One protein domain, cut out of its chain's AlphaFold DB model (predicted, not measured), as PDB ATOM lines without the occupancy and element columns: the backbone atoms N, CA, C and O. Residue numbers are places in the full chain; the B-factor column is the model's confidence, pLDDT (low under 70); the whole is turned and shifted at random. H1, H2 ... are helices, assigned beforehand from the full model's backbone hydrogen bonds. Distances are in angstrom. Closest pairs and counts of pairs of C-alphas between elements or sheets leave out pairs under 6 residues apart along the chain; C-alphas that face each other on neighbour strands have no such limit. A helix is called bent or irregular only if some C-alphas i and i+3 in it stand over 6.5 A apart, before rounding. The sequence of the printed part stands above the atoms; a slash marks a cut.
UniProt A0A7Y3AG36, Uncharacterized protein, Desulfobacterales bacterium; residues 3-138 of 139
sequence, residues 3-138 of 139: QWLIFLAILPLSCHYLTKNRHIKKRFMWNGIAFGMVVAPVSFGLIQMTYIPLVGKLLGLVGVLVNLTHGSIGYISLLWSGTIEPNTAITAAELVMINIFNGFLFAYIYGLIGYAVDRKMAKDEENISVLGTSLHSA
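AT A GLANCE: This is residues 3 to 138 of the 139 residues of an uncharacterized protein of Desulfobacterales bacterium (UniProt A0A7Y3AG36). Three helical stretches, H1, H2a and H5, lie side by side in a row with H2a in the middle, and residues 123 to 138, of which 123 to 136 belong to H5, stick out far past the rest as a long arm. Across the other end of the row stands a second helical hairpin of H2b and H3, while the short H4 packs on H5 near that same end. The printed part has 136 residues with five named helices, H1 to H5 in chain order, and no named strand, and its class is all helix. It is loose, with a radius of gyration of the C-alphas of 19.8 A, and elongated, spanning 73 by 39 by 23 A.

HOW THE PARTS SIT: H1, residues 3 to 21, is neither bent nor irregular, but only just: C-alphas 3 and 6 are 6.2 A apart. H2, residues 27 to 51, was assigned as one helix by its hydrogen bonds but is bent, with C-alphas 37 and 40 standing 7.6 A apart; its arms H2a, residues 27 to 37, and H2b, residues 40 to 51, stand at a steep tilt of 58 degrees. H1 and H2a form a hairpin and touch, closest at the C-alphas of Pro 12 and Ala 34, 4.9 A, at a shallow tilt of 11 degrees, opposite ways. H1 touches H2b with residues 3 to 9 alone, closest at the C-alphas of Gln 3 and Gly 45, 4.6 A. H2b and H3, residues 55 to 70, form a hairpin, with the closest C-alphas, those of Thr 50 and Lys 57, 4.2 A apart and a shallow tilt of 33 degrees, only just short of steep. H3 and H4, residues 72 to 80, meet only through their link. H5, residues 92 to 136, touches H2a with residues 100 to 118 alone, closest at the C-alphas of Gly 36 and Ala 107, 3.8 A, at a shallow tilt of 11 degrees, opposite ways. H4 and H5 touch at a steep tilt of 55 degrees, with the C-alphas of Gly 74 and Ile 98 closest at 5.1 A. H1 and H5 are apart. Every O i to N i+4 pair is within hydrogen-bond range in H2a, H4 and H5, against 8 of 15 in H1, 4 of 8 in H2b and 11 of 12 in H3.

IN THESE COORDINATES: H1 begins at C-alpha 3, (34.260, 44.195, -16.573), and is 30.3 A long. H2a measures 15.7 A, H2b 19.0 A, H3 22.6 A and H4 12.2 A. H5 runs 64.8 A from C-alpha 92, (32.992, 57.504, -10.919), to C-alpha 136, (26.631, 3.736, 24.762).

THE WHOLE: The two C-alphas farthest apart, those of Thr 88 and Ala 138, are 73.7 A apart. The printed part has no cut; the link from H4 to H5, 11 residues, is long. The mean pLDDT of the printed part is 88.8, and residues 134 to 138 are under 70.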
ATOM      1  N   GLN A   3      34.362  45.649 -16.360       77.50
ATOM      2  CA  GLN A   3      34.260  44.195 -16.573       77.50
ATOM      3  C   GLN A   3      35.204  43.389 -15.665       77.50
ATOM      4  O   GLN A   3      34.853  42.291 -15.245       77.50
ATOM      5  N   TRP A   4      36.364  43.951 -15.298       85.31
ATOM      6  CA  TRP A   4      37.342  43.291 -14.427       85.31
ATOM      7  C   TRP A   4      36.831  43.064 -12.995       85.31
ATOM      8  O   TRP A   4      37.367  42.223 -12.279       85.31
ATOM      9  N   LEU A   5      35.764  43.750 -12.575       86.62
ATOM     10  CA  LEU A   5      35.186  43.564 -11.243       86.62
ATOM     11  C   LEU A   5      34.592  42.165 -11.045       86.62
ATOM     12  O   LEU A   5      34.493  41.713  -9.907       86.62
ATOM     13  N   ILE A   6      34.273  41.438 -12.125       86.69
ATOM     14  CA  ILE A   6      33.847  40.035 -12.037       86.69
ATOM     15  C   ILE A   6      34.903  39.160 -11.346       86.69
ATOM     16  O   ILE A   6      34.557  38.226 -10.626       86.69
ATOM     17  N   PHE A   7      36.189  39.492 -11.495       90.06
ATOM     18  CA  PHE A   7      37.279  38.718 -10.906       90.06
ATOM     19  C   PHE A   7      37.323  38.823  -9.383       90.06
ATOM     20  O   PHE A   7      37.897  37.946  -8.745       90.06
ATOM     21  N   LEU A   8      36.647  39.803  -8.771       92.75
ATOM     22  CA  LEU A   8      36.484  39.852  -7.315       92.75
ATOM     23  C   LEU A   8      35.694  38.650  -6.772       92.75
ATOM     24  O   LEU A   8      35.836  38.320  -5.596       92.75
ATOM     25  N   ALA A   9      34.954  37.925  -7.621       91.81
ATOM     26  CA  ALA A   9      34.333  36.649  -7.265       91.81
ATOM     27  C   ALA A   9      35.356  35.578  -6.834       91.81
ATOM     28  O   ALA A   9      34.991  34.616  -6.159       91.81
ATOM     29  N   ILE A  10      36.646  35.751  -7.149       95.06
ATOM     30  CA  ILE A  10      37.704  34.867  -6.654       95.06
ATOM     31  C   ILE A  10      37.859  34.935  -5.130       95.06
ATOM     32  O   ILE A  10      38.272  33.948  -4.524       95.06
ATOM     33  N   LEU A  11      37.511  36.059  -4.487       94.75
ATOM     34  CA  LEU A  11      37.649  36.234  -3.039       94.75
ATOM     35  C   LEU A  11      36.751  35.276  -2.239       94.75
ATOM     36  O   LEU A  11      37.301  34.528  -1.428       94.75
ATOM     37  N   PRO A  12      35.419  35.212  -2.449       95.12
ATOM     38  CA  PRO A  12      34.582  34.248  -1.738       95.12
ATOM     39  C   PRO A  12      34.945  32.794  -2.065       95.12
ATOM     40  O   PRO A  12      34.927  31.956  -1.166       95.12
ATOM     41  N   LEU A  13      35.351  32.488  -3.304       94.44
ATOM     42  CA  LEU A  13      35.814  31.142  -3.676       94.44
ATOM     43  C   LEU A  13      37.088  30.746  -2.917       94.44
ATOM     44  O   LEU A  13      37.171  29.651  -2.357       94.44
ATOM     45  N   SER A  14      38.057  31.659  -2.842       95.94
ATOM     46  CA  SER A  14      39.307  31.455  -2.105       95.94
ATOM     47  C   SER A  14      39.056  31.351  -0.604       95.94
ATOM     48  O   SER A  14      39.620  30.480   0.055       95.94
ATOM     49  N   CYS A  15      38.169  32.190  -0.060       96.44
ATOM     50  CA  CYS A  15      37.756  32.128   1.339       96.44
ATOM     51  C   CYS A  15      37.130  30.766   1.660       96.44
ATOM     52  O   CYS A  15      37.539  30.117   2.624       96.44
ATOM     53  N   HIS A  16      36.228  30.273   0.808       95.81
ATOM     54  CA  HIS A  16      35.606  28.964   0.982       95.81
ATOM     55  C   HIS A  16      36.636  27.835   0.964       95.81
ATOM     56  O   HIS A  16      36.644  26.985   1.856       95.81
ATOM     57  N   TYR A  17      37.532  27.850  -0.021       96.50
ATOM     58  CA  TYR A  17      38.594  26.858  -0.143       96.50
ATOM     59  C   TYR A  17      39.512  26.846   1.090       96.50
ATOM     60  O   TYR A  17      39.742  25.795   1.690       96.50
ATOM     61  N   LEU A  18      39.992  28.016   1.520       95.62
ATOM     62  CA  LEU A  18      40.903  28.145   2.658       95.62
ATOM     63  C   LEU A  18      40.237  27.765   3.980       95.62
ATOM     64  O   LEU A  18      40.820  27.026   4.772       95.62
ATOM     65  N   THR A  19      39.017  28.245   4.220       95.81
ATOM     66  CA  THR A  19      38.293  27.971   5.465       95.81
ATOM     67  C   THR A  19      37.912  26.499   5.591       95.81
ATOM     68  O   THR A  19      37.985  25.950   6.691       95.81
ATOM     69  N   LYS A  20      37.574  25.834   4.477       93.31
ATOM     70  CA  LYS A  20      37.333  24.387   4.427       93.31
ATOM     71  C   LYS A  20      38.609  23.592   4.704       93.31
ATOM     72  O   LYS A  20      38.596  22.749   5.592       93.31
ATOM     73  N   ASN A  21      39.700  23.876   3.993       95.06
ATOM     74  CA  ASN A  21      40.922  23.067   4.076       95.06
ATOM     75  C   ASN A  21      41.708  23.279   5.373       95.06
ATOM     76  O   ASN A  21      42.450  22.398   5.791       95.06
ATOM     77  N   ARG A  22      41.563  24.443   6.013       94.56
ATOM     78  CA  ARG A  22      42.205  24.738   7.301       94.56
ATOM     79  C   ARG A  22      41.291  24.519   8.504       94.56
ATOM     80  O   ARG A  22      41.671  24.898   9.606       94.56
ATOM     81  N   HIS A  23      40.100  23.948   8.303       90.06
ATOM     82  CA  HIS A  23      39.127  23.682   9.370       90.06
ATOM     83  C   HIS A  23      38.862  24.910  10.264       90.06
ATOM     84  O   HIS A  23      38.797  24.819  11.491       90.06
ATOM     85  N   ILE A  24      38.738  26.090   9.647       91.50
ATOM     86  CA  ILE A  24      38.551  27.346  10.378       91.50
ATOM     87  C   ILE A  24      37.173  27.350  11.048       91.50
ATOM     88  O   ILE A  24      36.154  27.108  10.398       91.50
ATOM     89  N   LYS A  25      37.138  27.667  12.348       92.06
ATOM     90  CA  LYS A  25      35.886  27.858  13.093       92.06
ATOM     91  C   LYS A  25      35.067  28.999  12.488       92.06
ATOM     92  O   LYS A  25      35.627  30.000  12.045       92.06
ATOM     93  N   LYS A  26      33.739  28.882  12.557       93.81
ATOM     94  CA  LYS A  26      32.789  29.859  11.995       93.81
ATOM     95  C   LYS A  26      32.978  30.065  10.485       93.81
ATOM     96  O   LYS A  26      33.101  31.185   9.987       93.81
ATOM     97  N   ARG A  27      33.094  28.955   9.755       95.31
ATOM     98  CA  ARG A  27      33.373  28.944   8.316       95.31
ATOM     99  C   ARG A  27      32.321  29.723   7.529       95.31
ATOM    100  O   ARG A  27      32.669  30.440   6.591       95.31
ATOM    101  N   PHE A  28      31.044  29.551   7.863       96.19
ATOM    102  CA  PHE A  28      29.960  30.180   7.116       96.19
ATOM    103  C   PHE A  28      29.936  31.695   7.331       96.19
ATOM    104  O   PHE A  28      29.712  32.421   6.366       96.19
ATOM    105  N   MET A  29      30.265  32.181   8.531       98.00
ATOM    106  CA  MET A  29      30.465  33.605   8.816       98.00
ATOM    107  C   MET A  29      31.533  34.216   7.902       98.00
ATOM    108  O   MET A  29      31.269  35.218   7.242       98.00
ATOM    109  N   TRP A  30      32.718  33.601   7.814       97.38
ATOM    110  CA  TRP A  30      33.807  34.109   6.968       97.38
ATOM    111  C   TRP A  30      33.444  34.119   5.482       97.38
ATOM    112  O   TRP A  30      33.699  35.110   4.798       97.38
ATOM    113  N   ASN A  31      32.787  33.063   4.997       96.75
ATOM    114  CA  ASN A  31      32.297  33.013   3.617       96.75
ATOM    115  C   ASN A  31      31.234  34.085   3.348       96.75
ATOM    116  O   ASN A  31      31.256  34.707   2.289       96.75
ATOM    117  N   GLY A  32      30.339  34.331   4.308       96.94
ATOM    118  CA  GLY A  32      29.337  35.391   4.230       96.94
ATOM    119  C   GLY A  32      29.965  36.781   4.142       96.94
ATOM    120  O   GLY A  32      29.611  37.549   3.251       96.94
ATOM    121  N   ILE A  33      30.955  37.076   4.992       97.94
ATOM    122  CA  ILE A  33      31.717  38.336   4.950       97.94
ATOM    123  C   ILE A  33      32.395  38.506   3.586       97.94
ATOM    124  O   ILE A  33      32.235  39.540   2.940       97.94
ATOM    125  N   ALA A  34      33.125  37.484   3.126       97.38
ATOM    126  CA  ALA A  34      33.850  37.536   1.859       97.38
ATOM    127  C   ALA A  34      32.915  37.724   0.656       97.38
ATOM    128  O   ALA A  34      33.235  38.487  -0.253       97.38
ATOM    129  N   PHE A  35      31.755  37.060   0.658       96.62
ATOM    130  CA  PHE A  35      30.735  37.227  -0.373       96.62
ATOM    131  C   PHE A  35      30.138  38.638  -0.346       96.62
ATOM    132  O   PHE A  35      30.111  39.319  -1.370       96.62
ATOM    133  N   GLY A  36      29.723  39.108   0.831       95.81
ATOM    134  CA  GLY A  36      29.107  40.419   0.990       95.81
ATOM    135  C   GLY A  36      30.021  41.585   0.622       95.81
ATOM    136  O   GLY A  36      29.549  42.540   0.016       95.81
ATOM    137  N   MET A  37      31.331  41.477   0.871       96.50
ATOM    138  CA  MET A  37      32.287  42.519   0.472       96.50
ATOM    139  C   MET A  37      32.343  42.754  -1.040       96.50
ATOM    140  O   MET A  37      32.668  43.859  -1.468       96.50
ATOM    141  N   VAL A  38      32.056  41.736  -1.856       95.75
ATOM    142  CA  VAL A  38      32.249  41.809  -3.313       95.75
ATOM    143  C   VAL A  38      30.967  41.703  -4.122       95.75
ATOM    144  O   VAL A  38      31.001  41.952  -5.323       95.75
ATOM    145  N   VAL A  39      29.836  41.347  -3.511       94.38
ATOM    146  CA  VAL A  39      28.591  41.072  -4.244       94.38
ATOM    147  C   VAL A  39      28.148  42.259  -5.104       94.38
ATOM    148  O   VAL A  39      27.815  42.064  -6.272       94.38
ATOM    149  N   ALA A  40      28.223  43.489  -4.590       91.88
ATOM    150  CA  ALA A  40      27.863  44.693  -5.341       91.88
ATOM    151  C   ALA A  40      28.811  44.966  -6.530       91.88
ATOM    152  O   ALA A  40      28.328  44.982  -7.668       91.88
ATOM    153  N   PRO A  41      30.147  45.083  -6.350       91.50
ATOM    154  CA  PRO A  41      31.041  45.333  -7.479       91.50
ATOM    155  C   PRO A  41      31.085  44.171  -8.483       91.50
ATOM    156  O   PRO A  41      31.163  44.420  -9.687       91.50
ATOM    157  N   VAL A  42      30.970  42.912  -8.042       92.25
ATOM    158  CA  VAL A  42      30.866  41.750  -8.946       92.25
ATOM    159  C   VAL A  42      29.594  41.828  -9.783       92.25
ATOM    160  O   VAL A  42      29.655  41.614 -10.993       92.25
ATOM    161  N   SER A  43      28.455  42.180  -9.180       89.38
ATOM    162  CA  SER A  43      27.190  42.348  -9.907       89.38
ATOM    163  C   SER A  43      27.285  43.460 -10.943       89.38
ATOM    164  O   SER A  43      26.861  43.283 -12.085       89.38
ATOM    165  N   PHE A  44      27.928  44.574 -10.589       88.12
ATOM    166  CA  PHE A  44      28.205  45.654 -11.530       88.12
ATOM    167  C   PHE A  44      29.119  45.204 -12.680       88.12
ATOM    168  O   PHE A  44      28.855  45.522 -13.840       88.12
ATOM    169  N   GLY A  45      30.156  44.411 -12.392       88.00
ATOM    170  CA  GLY A  45      31.012  43.794 -13.409       88.00
ATOM    171  C   GLY A  45      30.251  42.838 -14.330       88.00
ATOM    172  O   GLY A  45      30.447  42.873 -15.545       88.00
ATOM    173  N   LEU A  46      29.333  42.039 -13.779       88.06
ATOM    174  CA  LEU A  46      28.473  41.135 -14.542       88.06
ATOM    175  C   LEU A  46      27.552  41.895 -15.496       88.06
ATOM    176  O   LEU A  46      27.454  41.490 -16.648       88.06
ATOM    177  N   ILE A  47      26.956  43.026 -15.094       87.44
ATOM    178  CA  ILE A  47      26.129  43.863 -15.991       87.44
ATOM    179  C   ILE A  47      26.891  44.220 -17.274       87.44
ATOM    180  O   ILE A  47      26.323  44.213 -18.363       87.44
ATOM    181  N   GLN A  48      28.198  44.465 -17.181       84.44
ATOM    182  CA  GLN A  48      29.041  44.804 -18.332       84.44
ATOM    183  C   GLN A  48      29.285  43.622 -19.285       84.44
ATOM    184  O   GLN A  48      29.846  43.807 -20.365       84.44
ATOM    185  N   MET A  49      28.867  42.409 -18.921       83.00
ATOM    186  CA  MET A  49      28.873  41.248 -19.811       83.00
ATOM    187  C   MET A  49      27.678  41.244 -20.768       83.00
ATOM    188  O   MET A  49      27.718  40.526 -21.764       83.00
ATOM    189  N   THR A  50      26.659  42.090 -20.552       81.62
ATOM    190  CA  THR A  50      25.530  42.257 -21.493       81.62
ATOM    191  C   THR A  50      25.970  42.666 -22.904       81.62
ATOM    192  O   THR A  50      25.254  42.391 -23.868       81.62
ATOM    193  N   TYR A  51      27.162  43.259 -23.033       74.31
ATOM    194  CA  TYR A  51      27.781  43.625 -24.308       74.31
ATOM    195  C   TYR A  51      28.389  42.433 -25.076       74.31
ATOM    196  O   TYR A  51      28.709  42.576 -26.252       74.31
ATOM    197  N   ILE A  52      28.538  41.255 -24.451       77.56
ATOM    198  CA  ILE A  52      29.055  40.034 -25.092       77.56
ATOM    199  C   ILE A  52      27.872  39.173 -25.595       77.56
ATOM    200  O   ILE A  52      26.921  38.937 -24.840       77.56
ATOM    201  N   PRO A  53      27.894  38.663 -26.846       76.50
ATOM    202  CA  PRO A  53      26.777  37.902 -27.410       76.50
ATOM    203  C   PRO A  53      26.431  36.614 -26.639       76.50
ATOM    204  O   PRO A  53      27.307  35.919 -26.127       76.50
ATOM    205  N   LEU A  54      25.130  36.296 -26.614       75.25
ATOM    206  CA  LEU A  54      24.460  35.110 -26.047       75.25
ATOM    207  C   LEU A  54      24.828  34.749 -24.593       75.25
ATOM    208  O   LEU A  54      24.032  34.992 -23.687       75.25
ATOM    209  N   VAL A  55      26.018  34.198 -24.352       75.31
ATOM    210  CA  VAL A  55      26.480  33.770 -23.018       75.31
ATOM    211  C   VAL A  55      26.692  34.975 -22.101       75.31
ATOM    212  O   VAL A  55      26.278  34.963 -20.941       75.31
ATOM    213  N   GLY A  56      27.261  36.054 -22.639       76.94
ATOM    214  CA  GLY A  56      27.452  37.298 -21.899       76.94
ATOM    215  C   GLY A  56      26.146  37.955 -21.475       76.94
ATOM    216  O   GLY A  56      26.037  38.431 -20.350       76.94
ATOM    217  N   LYS A  57      25.118  37.915 -22.332       80.25
ATOM    218  CA  LYS A  57      23.785  38.451 -22.015       80.25
ATOM    219  C   LYS A  57      23.121  37.743 -20.839       80.25
ATOM    220  O   LYS A  57      22.539  38.420 -19.998       80.25
ATOM    221  N   LEU A  58      23.225  36.415 -20.753       84.19
ATOM    222  CA  LEU A  58      22.664  35.660 -19.628       84.19
ATOM    223  C   LEU A  58      23.370  36.011 -18.314       84.19
ATOM    224  O   LEU A  58      22.711  36.330 -17.326       84.19
ATOM    225  N   LEU A  59      24.705  36.034 -18.319       82.06
ATOM    226  CA  LEU A  59      25.496  36.456 -17.155       82.06
ATOM    227  C   LEU A  59      25.234  37.921 -16.786       82.06
ATOM    228  O   LEU A  59      25.140  38.270 -15.611       82.06
ATOM    229  N   GLY A  60      25.047  38.767 -17.795       81.69
ATOM    230  CA  GLY A  60      24.670  40.159 -17.639       81.69
ATOM    231  C   GLY A  60      23.316  40.345 -16.973       81.69
ATOM    232  O   GLY A  60      23.195  41.176 -16.077       81.69
ATOM    233  N   LEU A  61      22.322  39.530 -17.334       85.44
ATOM    234  CA  LEU A  61      21.005  39.546 -16.701       85.44
ATOM    235  C   LEU A  61      21.081  39.144 -15.223       85.44
ATOM    236  O   LEU A  61      20.453  39.788 -14.385       85.44
ATOM    237  N   VAL A  62      21.896  38.138 -14.887       85.38
ATOM    238  CA  VAL A  62      22.177  37.791 -13.484       85.38
ATOM    239  C   VAL A  62      22.781  38.992 -12.756       85.38
ATOM    240  O   VAL A  62      22.310  39.353 -11.681       85.38
ATOM    241  N   GLY A  63      23.758  39.666 -13.371       83.50
ATOM    242  CA  GLY A  63      24.332  40.901 -12.842       83.50
ATOM    243  C   GLY A  63      23.284  41.979 -12.565       83.50
ATOM    244  O   GLY A  63      23.291  42.563 -11.487       83.50
ATOM    245  N   VAL A  64      22.348  42.208 -13.492       83.06
ATOM    246  CA  VAL A  64      21.256  43.183 -13.319       83.06
ATOM    247  C   VAL A  64      20.381  42.821 -12.121       83.06
ATOM    248  O   VAL A  64      20.157  43.665 -11.253       83.06
ATOM    249  N   LEU A  65      19.917  41.572 -12.038       87.88
ATOM    250  CA  LEU A  65      19.026  41.117 -10.966       87.88
ATOM    251  C   LEU A  65      19.684  41.223  -9.587       87.88
ATOM    252  O   LEU A  65      19.064  41.692  -8.631       87.88
ATOM    253  N   VAL A  66      20.953  40.828  -9.478       85.50
ATOM    254  CA  VAL A  66      21.692  40.904  -8.212       85.50
ATOM    255  C   VAL A  66      22.052  42.358  -7.879       85.50
ATOM    256  O   VAL A  66      21.955  42.765  -6.725       85.50
ATOM    257  N   ASN A  67      22.380  43.195  -8.864       85.94
ATOM    258  CA  ASN A  67      22.678  44.607  -8.620       85.94
ATOM    259  C   ASN A  67      21.439  45.417  -8.205       85.94
ATOM    260  O   ASN A  67      21.572  46.380  -7.454       85.94
ATOM    261  N   LEU A  68      20.233  45.042  -8.640       85.69
ATOM    262  CA  LEU A  68      19.000  45.699  -8.186       85.69
ATOM    263  C   LEU A  68      18.806  45.583  -6.673       85.69
ATOM    264  O   LEU A  68      18.285  46.507  -6.056       85.69
ATOM    265  N   THR A  69      19.253  44.482  -6.072       85.50
ATOM    266  CA  THR A  69      19.172  44.266  -4.624       85.50
ATOM    267  C   THR A  69      20.394  44.806  -3.889       85.50
ATOM    268  O   THR A  69      20.247  45.385  -2.818       85.50
ATOM    269  N   HIS A  70      21.591  44.675  -4.466       87.69
ATOM    270  CA  HIS A  70      22.838  44.993  -3.764       87.69
ATOM    271  C   HIS A  70      23.431  46.358  -4.095       87.69
ATOM    272  O   HIS A  70      24.154  46.915  -3.281       87.69
ATOM    273  N   GLY A  71      23.161  46.904  -5.276       83.00
ATOM    274  CA  GLY A  71      23.649  48.216  -5.694       83.00
ATOM    275  C   GLY A  71      22.768  49.357  -5.182       83.00
ATOM    276  O   GLY A  71      23.279  50.391  -4.750       83.00
ATOM    277  N   SER A  72      21.448  49.153  -5.190       85.81
ATOM    278  CA  SER A  72      20.451  50.191  -4.898       85.81
ATOM    279  C   SER A  72      20.471  50.686  -3.450       85.81
ATOM    280  O   SER A  72      20.283  51.877  -3.222       85.81
ATOM    281  N   ILE A  73      20.744  49.812  -2.475       90.19
ATOM    282  CA  ILE A  73      20.665  50.168  -1.049       90.19
ATOM    283  C   ILE A  73      21.698  51.238  -0.686       90.19
ATOM    284  O   ILE A  73      21.352  52.234  -0.053       90.19
ATOM    285  N   GLY A  74      22.948  51.073  -1.117       89.00
ATOM    286  CA  GLY A  74      24.002  52.056  -0.880       89.00
ATOM    287  C   GLY A  74      23.736  53.375  -1.591       89.00
ATOM    288  O   GLY A  74      23.942  54.425  -0.995       89.00
ATOM    289  N   TYR A  75      23.191  53.332  -2.811       89.88
ATOM    290  CA  TYR A  75      22.757  54.543  -3.508       89.88
ATOM    291  C   TYR A  75      21.677  55.294  -2.720       89.88
ATOM    292  O   TYR A  75      21.852  56.472  -2.430       89.88
ATOM    293  N   ILE A  76      20.600  54.616  -2.307       91.62
ATOM    294  CA  ILE A  76      19.499  55.230  -1.543       91.62
ATOM    295  C   ILE A  76      20.009  55.790  -0.210       91.62
ATOM    296  O   ILE A  76      19.645  56.897   0.175       91.62
ATOM    297  N   SER A  77      20.882  55.050   0.473       91.06
ATOM    298  CA  SER A  77      21.444  55.452   1.767       91.06
ATOM    299  C   SER A  77      22.310  56.709   1.643       91.06
ATOM    300  O   SER A  77      22.158  57.650   2.424       91.06
ATOM    301  N   LEU A  78      23.190  56.756   0.639       91.69
ATOM    302  CA  LEU A  78      24.056  57.909   0.393       91.69
ATOM    303  C   LEU A  78      23.265  59.118  -0.119       91.69
ATOM    304  O   LEU A  78      23.535  60.237   0.320       91.69
ATOM    305  N   LEU A  79      22.240  58.898  -0.944       91.88
ATOM    306  CA  LEU A  79      21.297  59.933  -1.371       91.88
ATOM    307  C   LEU A  79      20.567  60.555  -0.171       91.88
ATOM    308  O   LEU A  79      20.531  61.773  -0.030       91.88
ATOM    309  N   TRP A  80      20.027  59.737   0.737       91.88
ATOM    310  CA  TRP A  80      19.326  60.221   1.934       91.88
ATOM    311  C   TRP A  80      20.235  60.943   2.925       91.88
ATOM    312  O   TRP A  80      19.794  61.874   3.591       91.88
ATOM    313  N   SER A  81      21.503  60.544   3.013       92.62
ATOM    314  CA  SER A  81      22.488  61.249   3.840       92.62
ATOM    315  C   SER A  81      22.913  62.613   3.275       92.62
ATOM    316  O   SER A  81      23.637  63.339   3.948       92.62
ATOM    317  N   GLY A  82      22.503  62.951   2.045       89.88
ATOM    318  CA  GLY A  82      22.959  64.147   1.333       89.88
ATOM    319  C   GLY A  82      24.387  64.039   0.789       89.88
ATOM    320  O   GLY A  82      24.951  65.041   0.369       89.88
ATOM    321  N   THR A  83      24.980  62.838   0.800       89.69
ATOM    322  CA  THR A  83      26.331  62.598   0.263       89.69
ATOM    323  C   THR A  83      26.340  62.598  -1.267       89.69
ATOM    324  O   THR A  83      27.345  62.957  -1.870       89.69
ATOM    325  N   ILE A  84      25.231  62.185  -1.886       90.50
ATOM    326  CA  ILE A  84      25.026  62.209  -3.339       90.50
ATOM    327  C   ILE A  84      23.893  63.182  -3.640       90.50
ATOM    328  O   ILE A  84      22.844  63.131  -2.992       90.50
ATOM    329  N   GLU A  85      24.091  64.048  -4.630       87.69
ATOM    330  CA  GLU A  85      23.058  64.988  -5.058       87.69
ATOM    331  C   GLU A  85      21.956  64.287  -5.876       87.69
ATOM    332  O   GLU A  85      22.240  63.444  -6.732       87.69
ATOM    333  N   PRO A  86      20.675  64.622  -5.653       84.75
ATOM    334  CA  PRO A  86      19.591  64.095  -6.467       84.75
ATOM    335  C   PRO A  86      19.632  64.674  -7.889       84.75
ATOM    336  O   PRO A  86      19.975  65.833  -8.099       84.75
ATOM    337  N   ASN A  87      19.158  63.890  -8.861       82.38
ATOM    338  CA  ASN A  87      18.980  64.296 -10.265       82.38
ATOM    339  C   ASN A  87      20.272  64.631 -11.034       82.38
ATOM    340  O   ASN A  87      20.200  65.201 -12.123       82.38
ATOM    341  N   THR A  88      21.439  64.247 -10.520       83.94
ATOM    342  CA  THR A  88      22.716  64.332 -11.234       83.94
ATOM    343  C   THR A  88      23.166  62.946 -11.698       83.94
ATOM    344  O   THR A  88      22.735  61.907 -11.191       83.94
ATOM    345  N   ALA A  89      24.004  62.909 -12.736       86.50
ATOM    346  CA  ALA A  89      24.619  61.662 -13.165       86.50
ATOM    347  C   ALA A  89      25.675  61.236 -12.136       86.50
ATOM    348  O   ALA A  89      26.574  62.015 -11.827       86.50
ATOM    349  N   ILE A  90      25.591  59.989 -11.664       88.56
ATOM    350  CA  ILE A  90      26.547  59.431 -10.700       88.56
ATOM    351  C   ILE A  90      27.955  59.456 -11.303       88.56
ATOM    352  O   ILE A  90      28.226  58.838 -12.338       88.56
ATOM    353  N   THR A  91      28.865  60.145 -10.629       90.75
ATOM    354  CA  THR A  91      30.280  60.201 -10.984       90.75
ATOM    355  C   THR A  91      30.992  58.886 -10.663       90.75
ATOM    356  O   THR A  91      30.527  58.052  -9.883       90.75
ATOM    357  N   ALA A  92      32.186  58.686 -11.227       86.88
ATOM    358  CA  ALA A  92      32.992  57.504 -10.919       86.88
ATOM    359  C   ALA A  92      33.347  57.402  -9.421       86.88
ATOM    360  O   ALA A  92      33.364  56.301  -8.873       86.88
ATOM    361  N   ALA A  93      33.599  58.535  -8.757       89.50
ATOM    362  CA  ALA A  93      33.928  58.574  -7.334       89.50
ATOM    363  C   ALA A  93      32.732  58.163  -6.463       89.50
ATOM    364  O   ALA A  93      32.879  57.327  -5.570       89.50
ATOM    365  N   GLU A  94      31.540  58.676  -6.765       91.31
ATOM    366  CA  GLU A  94      30.305  58.291  -6.074       91.31
ATOM    367  C   GLU A  94      29.968  56.819  -6.313       91.31
ATOM    368  O   GLU A  94      29.598  56.110  -5.382       91.31
ATOM    369  N   LEU A  95      30.178  56.308  -7.530       88.25
ATOM    370  CA  LEU A  95      29.986  54.889  -7.825       88.25
ATOM    371  C   LEU A  95      30.926  53.997  -7.000       88.25
ATOM    372  O   LEU A  95      30.503  52.953  -6.496       88.25
ATOM    373  N   VAL A  96      32.191  54.395  -6.837       89.81
ATOM    374  CA  VAL A  96      33.139  53.699  -5.952       89.81
ATOM    375  C   VAL A  96      32.654  53.758  -4.505       89.81
ATOM    376  O   VAL A  96      32.622  52.726  -3.836       89.81
ATOM    377  N   MET A  97      32.206  54.924  -4.039       92.81
ATOM    378  CA  MET A  97      31.690  55.109  -2.682       92.81
ATOM    379  C   MET A  97      30.464  54.229  -2.399       92.81
ATOM    380  O   MET A  97      30.437  53.534  -1.385       92.81
ATOM    381  N   ILE A  98      29.499  54.177  -3.325       92.12
ATOM    382  CA  ILE A  98      28.323  53.294  -3.251       92.12
ATOM    383  C   ILE A  98      28.759  51.834  -3.111       92.12
ATOM    384  O   ILE A  98      28.249  51.113  -2.256       92.12
ATOM    385  N   ASN A  99      29.713  51.380  -3.930       91.88
ATOM    386  CA  ASN A  99      30.180  49.994  -3.891       91.88
ATOM    387  C   ASN A  99      30.942  49.659  -2.604       91.88
ATOM    388  O   ASN A  99      30.762  48.563  -2.079       91.88
ATOM    389  N   ILE A 100      31.742  50.585  -2.069       92.62
ATOM    390  CA  ILE A 100      32.414  50.416  -0.773       92.62
ATOM    391  C   ILE A 100      31.375  50.296   0.344       92.62
ATOM    392  O   ILE A 100      31.434  49.359   1.141       92.62
ATOM    393  N   PHE A 101      30.402  51.207   0.378       94.81
ATOM    394  CA  PHE A 101      29.340  51.194   1.379       94.81
ATOM    395  C   PHE A 101      28.536  49.890   1.325       94.81
ATOM    396  O   PHE A 101      28.365  49.221   2.346       94.81
ATOM    397  N   ASN A 102      28.110  49.481   0.128       94.69
ATOM    398  CA  ASN A 102      27.428  48.206  -0.077       94.69
ATOM    399  C   ASN A 102      28.300  47.021   0.350       94.69
ATOM    400  O   ASN A 102      27.801  46.114   1.008       94.69
ATOM    401  N   GLY A 103      29.598  47.039   0.040       94.44
ATOM    402  CA  GLY A 103      30.536  46.002   0.465       94.44
ATOM    403  C   GLY A 103      30.536  45.812   1.982       94.44
ATOM    404  O   GLY A 103      30.384  44.688   2.457       94.44
ATOM    405  N   PHE A 104      30.622  46.896   2.757       96.38
ATOM    406  CA  PHE A 104      30.545  46.823   4.220       96.38
ATOM    407  C   PHE A 104      29.174  46.361   4.719       96.38
ATOM    408  O   PHE A 104      29.094  45.472   5.569       96.38
ATOM    409  N   LEU A 105      28.096  46.930   4.173       95.88
ATOM    410  CA  LEU A 105      26.729  46.602   4.566       95.88
ATOM    411  C   LEU A 105      26.425  45.115   4.352       95.88
ATOM    412  O   LEU A 105      25.964  44.425   5.262       95.88
ATOM    413  N   PHE A 106      26.713  44.596   3.160       96.44
ATOM    414  CA  PHE A 106      26.431  43.206   2.832       96.44
ATOM    415  C   PHE A 106      27.420  42.240   3.468       96.44
ATOM    416  O   PHE A 106      27.014  41.135   3.821       96.44
ATOM    417  N   ALA A 107      28.680  42.628   3.684       97.56
ATOM    418  CA  ALA A 107      29.604  41.824   4.485       97.56
ATOM    419  C   ALA A 107      29.068  41.612   5.903       97.56
ATOM    420  O   ALA A 107      29.132  40.500   6.425       97.56
ATOM    421  N   TYR A 108      28.485  42.652   6.503       97.44
ATOM    422  CA  TYR A 108      27.836  42.547   7.803       97.44
ATOM    423  C   TYR A 108      26.598  41.639   7.754       97.44
ATOM    424  O   TYR A 108      26.527  40.666   8.505       97.44
ATOM    425  N   ILE A 109      25.656  41.891   6.836       96.69
ATOM    426  CA  ILE A 109      24.413  41.105   6.710       96.69
ATOM    427  C   ILE A 109      24.717  39.624   6.453       96.69
ATOM    428  O   ILE A 109      24.234  38.749   7.173       96.69
ATOM    429  N   TYR A 110      25.547  39.323   5.455       97.38
ATOM    430  CA  TYR A 110      25.876  37.944   5.112       97.38
ATOM    431  C   TYR A 110      26.804  37.286   6.128       97.38
ATOM    432  O   TYR A 110      26.685  36.082   6.357       97.38
ATOM    433  N   GLY A 111      27.665  38.052   6.799       98.00
ATOM    434  CA  GLY A 111      28.431  37.576   7.947       98.00
ATOM    435  C   GLY A 111      27.532  37.116   9.095       98.00
ATOM    436  O   GLY A 111      27.739  36.027   9.629       98.00
ATOM    437  N   LEU A 112      26.489  37.885   9.431       98.19
ATOM    438  CA  LEU A 112      25.502  37.505  10.447       98.19
ATOM    439  C   LEU A 112      24.708  36.257  10.054       98.19
ATOM    440  O   LEU A 112      24.527  35.365  10.884       98.19
ATOM    441  N   ILE A 113      24.268  36.166   8.796       97.75
ATOM    442  CA  ILE A 113      23.580  34.974   8.279       97.75
ATOM    443  C   ILE A 113      24.500  33.754   8.390       97.75
ATOM    444  O   ILE A 113      24.100  32.723   8.928       97.75
ATOM    445  N   GLY A 114      25.754  33.881   7.951       97.31
ATOM    446  CA  GLY A 114      26.751  32.821   8.060       97.31
ATOM    447  C   GLY A 114      27.007  32.402   9.510       97.31
ATOM    448  O   GLY A 114      27.024  31.213   9.817       97.31
ATOM    449  N   TYR A 115      27.106  33.367  10.423       97.88
ATOM    450  CA  TYR A 115      27.259  33.103  11.851       97.88
ATOM    451  C   TYR A 115      26.059  32.356  12.450       97.88
ATOM    452  O   TYR A 115      26.236  31.451  13.267       97.88
ATOM    453  N   ALA A 116      24.833  32.701  12.046       97.50
ATOM    454  CA  ALA A 116      23.633  31.997  12.488       97.50
ATOM    455  C   ALA A 116      23.628  30.532  12.019       97.50
ATOM    456  O   ALA A 116      23.270  29.644  12.798       97.50
ATOM    457  N   VAL A 117      24.082  30.271  10.788       96.75
ATOM    458  CA  VAL A 117      24.263  28.911  10.257       96.75
ATOM    459  C   VAL A 117      25.311  28.152  11.066       96.75
ATOM    460  O   VAL A 117      25.017  27.059  11.546       96.75
ATOM    461  N   ASP A 118      26.488  28.743  11.297       96.06
ATOM    462  CA  ASP A 118      27.543  28.128  12.113       96.06
ATOM    463  C   ASP A 118      27.030  27.763  13.518       96.06
ATOM    464  O   ASP A 118      27.277  26.663  14.013       96.06
ATOM    465  N   ARG A 119      26.270  28.663  14.158       96.00
ATOM    466  CA  ARG A 119      25.694  28.425  15.490       96.00
ATOM    467  C   ARG A 119      24.677  27.287  15.484       96.00
ATOM    468  O   ARG A 119      24.614  26.544  16.458       96.00
ATOM    469  N   LYS A 120      23.859  27.176  14.436       95.25
ATOM    470  CA  LYS A 120      22.886  26.088  14.306       95.25
ATOM    471  C   LYS A 120      23.598  24.745  14.141       95.25
ATOM    472  O   LYS A 120      23.310  23.826  14.894       95.25
ATOM    473  N   MET A 121      24.581  24.672  13.244       92.38
ATOM    474  CA  MET A 121      25.324  23.434  12.987       92.38
ATOM    475  C   MET A 121      26.094  22.949  14.218       92.38
ATOM    476  O   MET A 121      26.055  21.765  14.523       92.38
ATOM    477  N   ALA A 122      26.710  23.859  14.976       91.44
ATOM    478  CA  ALA A 122      27.397  23.496  16.216       91.44
ATOM    479  C   ALA A 122      26.450  22.877  17.264       91.44
ATOM    480  O   ALA A 122      26.827  21.931  17.948       91.44
ATOM    481  N   LYS A 123      25.213  23.383  17.377       90.12
ATOM    482  CA  LYS A 123      24.195  22.801  18.269       90.12
ATOM    483  C   LYS A 123      23.733  21.425  17.795       90.12
ATOM    484  O   LYS A 123      23.507  20.541  18.614       90.12
ATOM    485  N   ASP A 124      23.567  21.257  16.487       88.06
ATOM    486  CA  ASP A 124      23.144  19.983  15.906       88.06
ATOM    487  C   ASP A 124      24.216  18.897  16.139       88.06
ATOM    488  O   ASP A 124      23.881  17.776  16.517       88.06
ATOM    489  N   GLU A 125      25.503  19.243  16.016       86.50
ATOM    490  CA  GLU A 125      26.631  18.354  16.341       86.50
ATOM    491  C   GLU A 125      26.669  17.969  17.830       86.50
ATOM    492  O   GLU A 125      26.841  16.792  18.159       86.50
ATOM    493  N   GLU A 126      26.457  18.930  18.735       86.06
ATOM    494  CA  GLU A 126      26.380  18.679  20.181       86.06
ATOM    495  C   GLU A 126      25.247  17.696  20.521       86.06
ATOM    496  O   GLU A 126      25.485  16.681  21.178       86.06
ATOM    497  N   ASN A 127      24.038  17.921  19.997       82.69
ATOM    498  CA  ASN A 127      22.882  17.049  20.233       82.69
ATOM    499  C   ASN A 127      23.120  15.603  19.762       82.69
ATOM    500  O   ASN A 127      22.758  14.655  20.462       82.69
ATOM    501  N   ILE A 128      23.748  15.422  18.595       83.31
ATOM    502  CA  ILE A 128      24.097  14.093  18.069       83.31
ATOM    503  C   ILE A 128      25.113  13.403  18.988       83.31
ATOM    504  O   ILE A 128      24.974  12.212  19.273       83.31
ATOM    505  N   SER A 129      26.109  14.140  19.487       78.81
ATOM    506  CA  SER A 129      27.117  13.584  20.395       78.81
ATOM    507  C   SER A 129      26.518  13.111  21.727       78.81
ATOM    508  O   SER A 129      26.878  12.037  22.207       78.81
ATOM    509  N   VAL A 130      25.560  13.864  22.283       77.81
ATOM    510  CA  VAL A 130      24.850  13.525  23.530       77.81
ATOM    511  C   VAL A 130      23.971  12.287  23.348       77.81
ATOM    512  O   VAL A 130      23.927  11.418  24.218       77.81
ATOM    513  N   LEU A 131      23.295  12.160  22.203       77.88
ATOM    514  CA  LEU A 131      22.508  10.966  21.895       77.88
ATOM    515  C   LEU A 131      23.403   9.721  21.763       77.88
ATOM    516  O   LEU A 131      23.068   8.658  22.285       77.88
ATOM    517  N   GLY A 132      24.558   9.857  21.103       70.62
ATOM    518  CA  GLY A 132      25.525   8.770  20.939       70.62
ATOM    519  C   GLY A 132      26.115   8.276  22.263       70.62
ATOM    520  O   GLY A 132      26.222   7.068  22.471       70.62
ATOM    521  N   THR A 133      26.451   9.181  23.187       72.25
ATOM    522  CA  THR A 133      26.942   8.802  24.523       72.25
ATOM    523  C   THR A 133      25.852   8.173  25.386       72.25
ATOM    524  O   THR A 133      26.123   7.166  26.037       72.25
ATOM    525  N   SER A 134      24.616   8.683  25.338       66.88
ATOM    526  CA  SER A 134      23.476   8.085  26.048       66.88
ATOM    527  C   SER A 134      23.207   6.641  25.614       66.88
ATOM    528  O   SER A 134      22.914   5.803  26.467       66.88
ATOM    529  N   LEU A 135      23.304   6.340  24.314       65.38
ATOM    530  CA  LEU A 135      23.124   4.982  23.791       65.38
ATOM    531  C   LEU A 135      24.244   4.041  24.249       65.38
ATOM    532  O   LEU A 135      23.967   2.901  24.601       65.38
ATOM    533  N   HIS A 136      25.487   4.528  24.305       60.19
ATOM    534  CA  HIS A 136      26.631   3.736  24.762       60.19
ATOM    535  C   HIS A 136      26.624   3.443  26.268       60.19
ATOM    536  O   HIS A 136      27.179   2.434  26.685       60.19
ATOM    537  N   SER A 137      26.022   4.309  27.088       62.88
ATOM    538  CA  SER A 137      25.894   4.091  28.539       62.88
ATOM    539  C   SER A 137      24.722   3.189  28.943       62.88
ATOM    540  O   SER A 137      24.622   2.819  30.109       62.88
ATOM    541  N   ALA A 138      23.811   2.884  28.014       58.50
ATOM    542  CA  ALA A 138      22.594   2.112  28.275       58.50
ATOM    543  C   ALA A 138      22.714   0.610  27.928       58.50
ATOM    544  O   ALA A 138      21.750  -0.128  28.128       58.50
TER     545      ALA A 138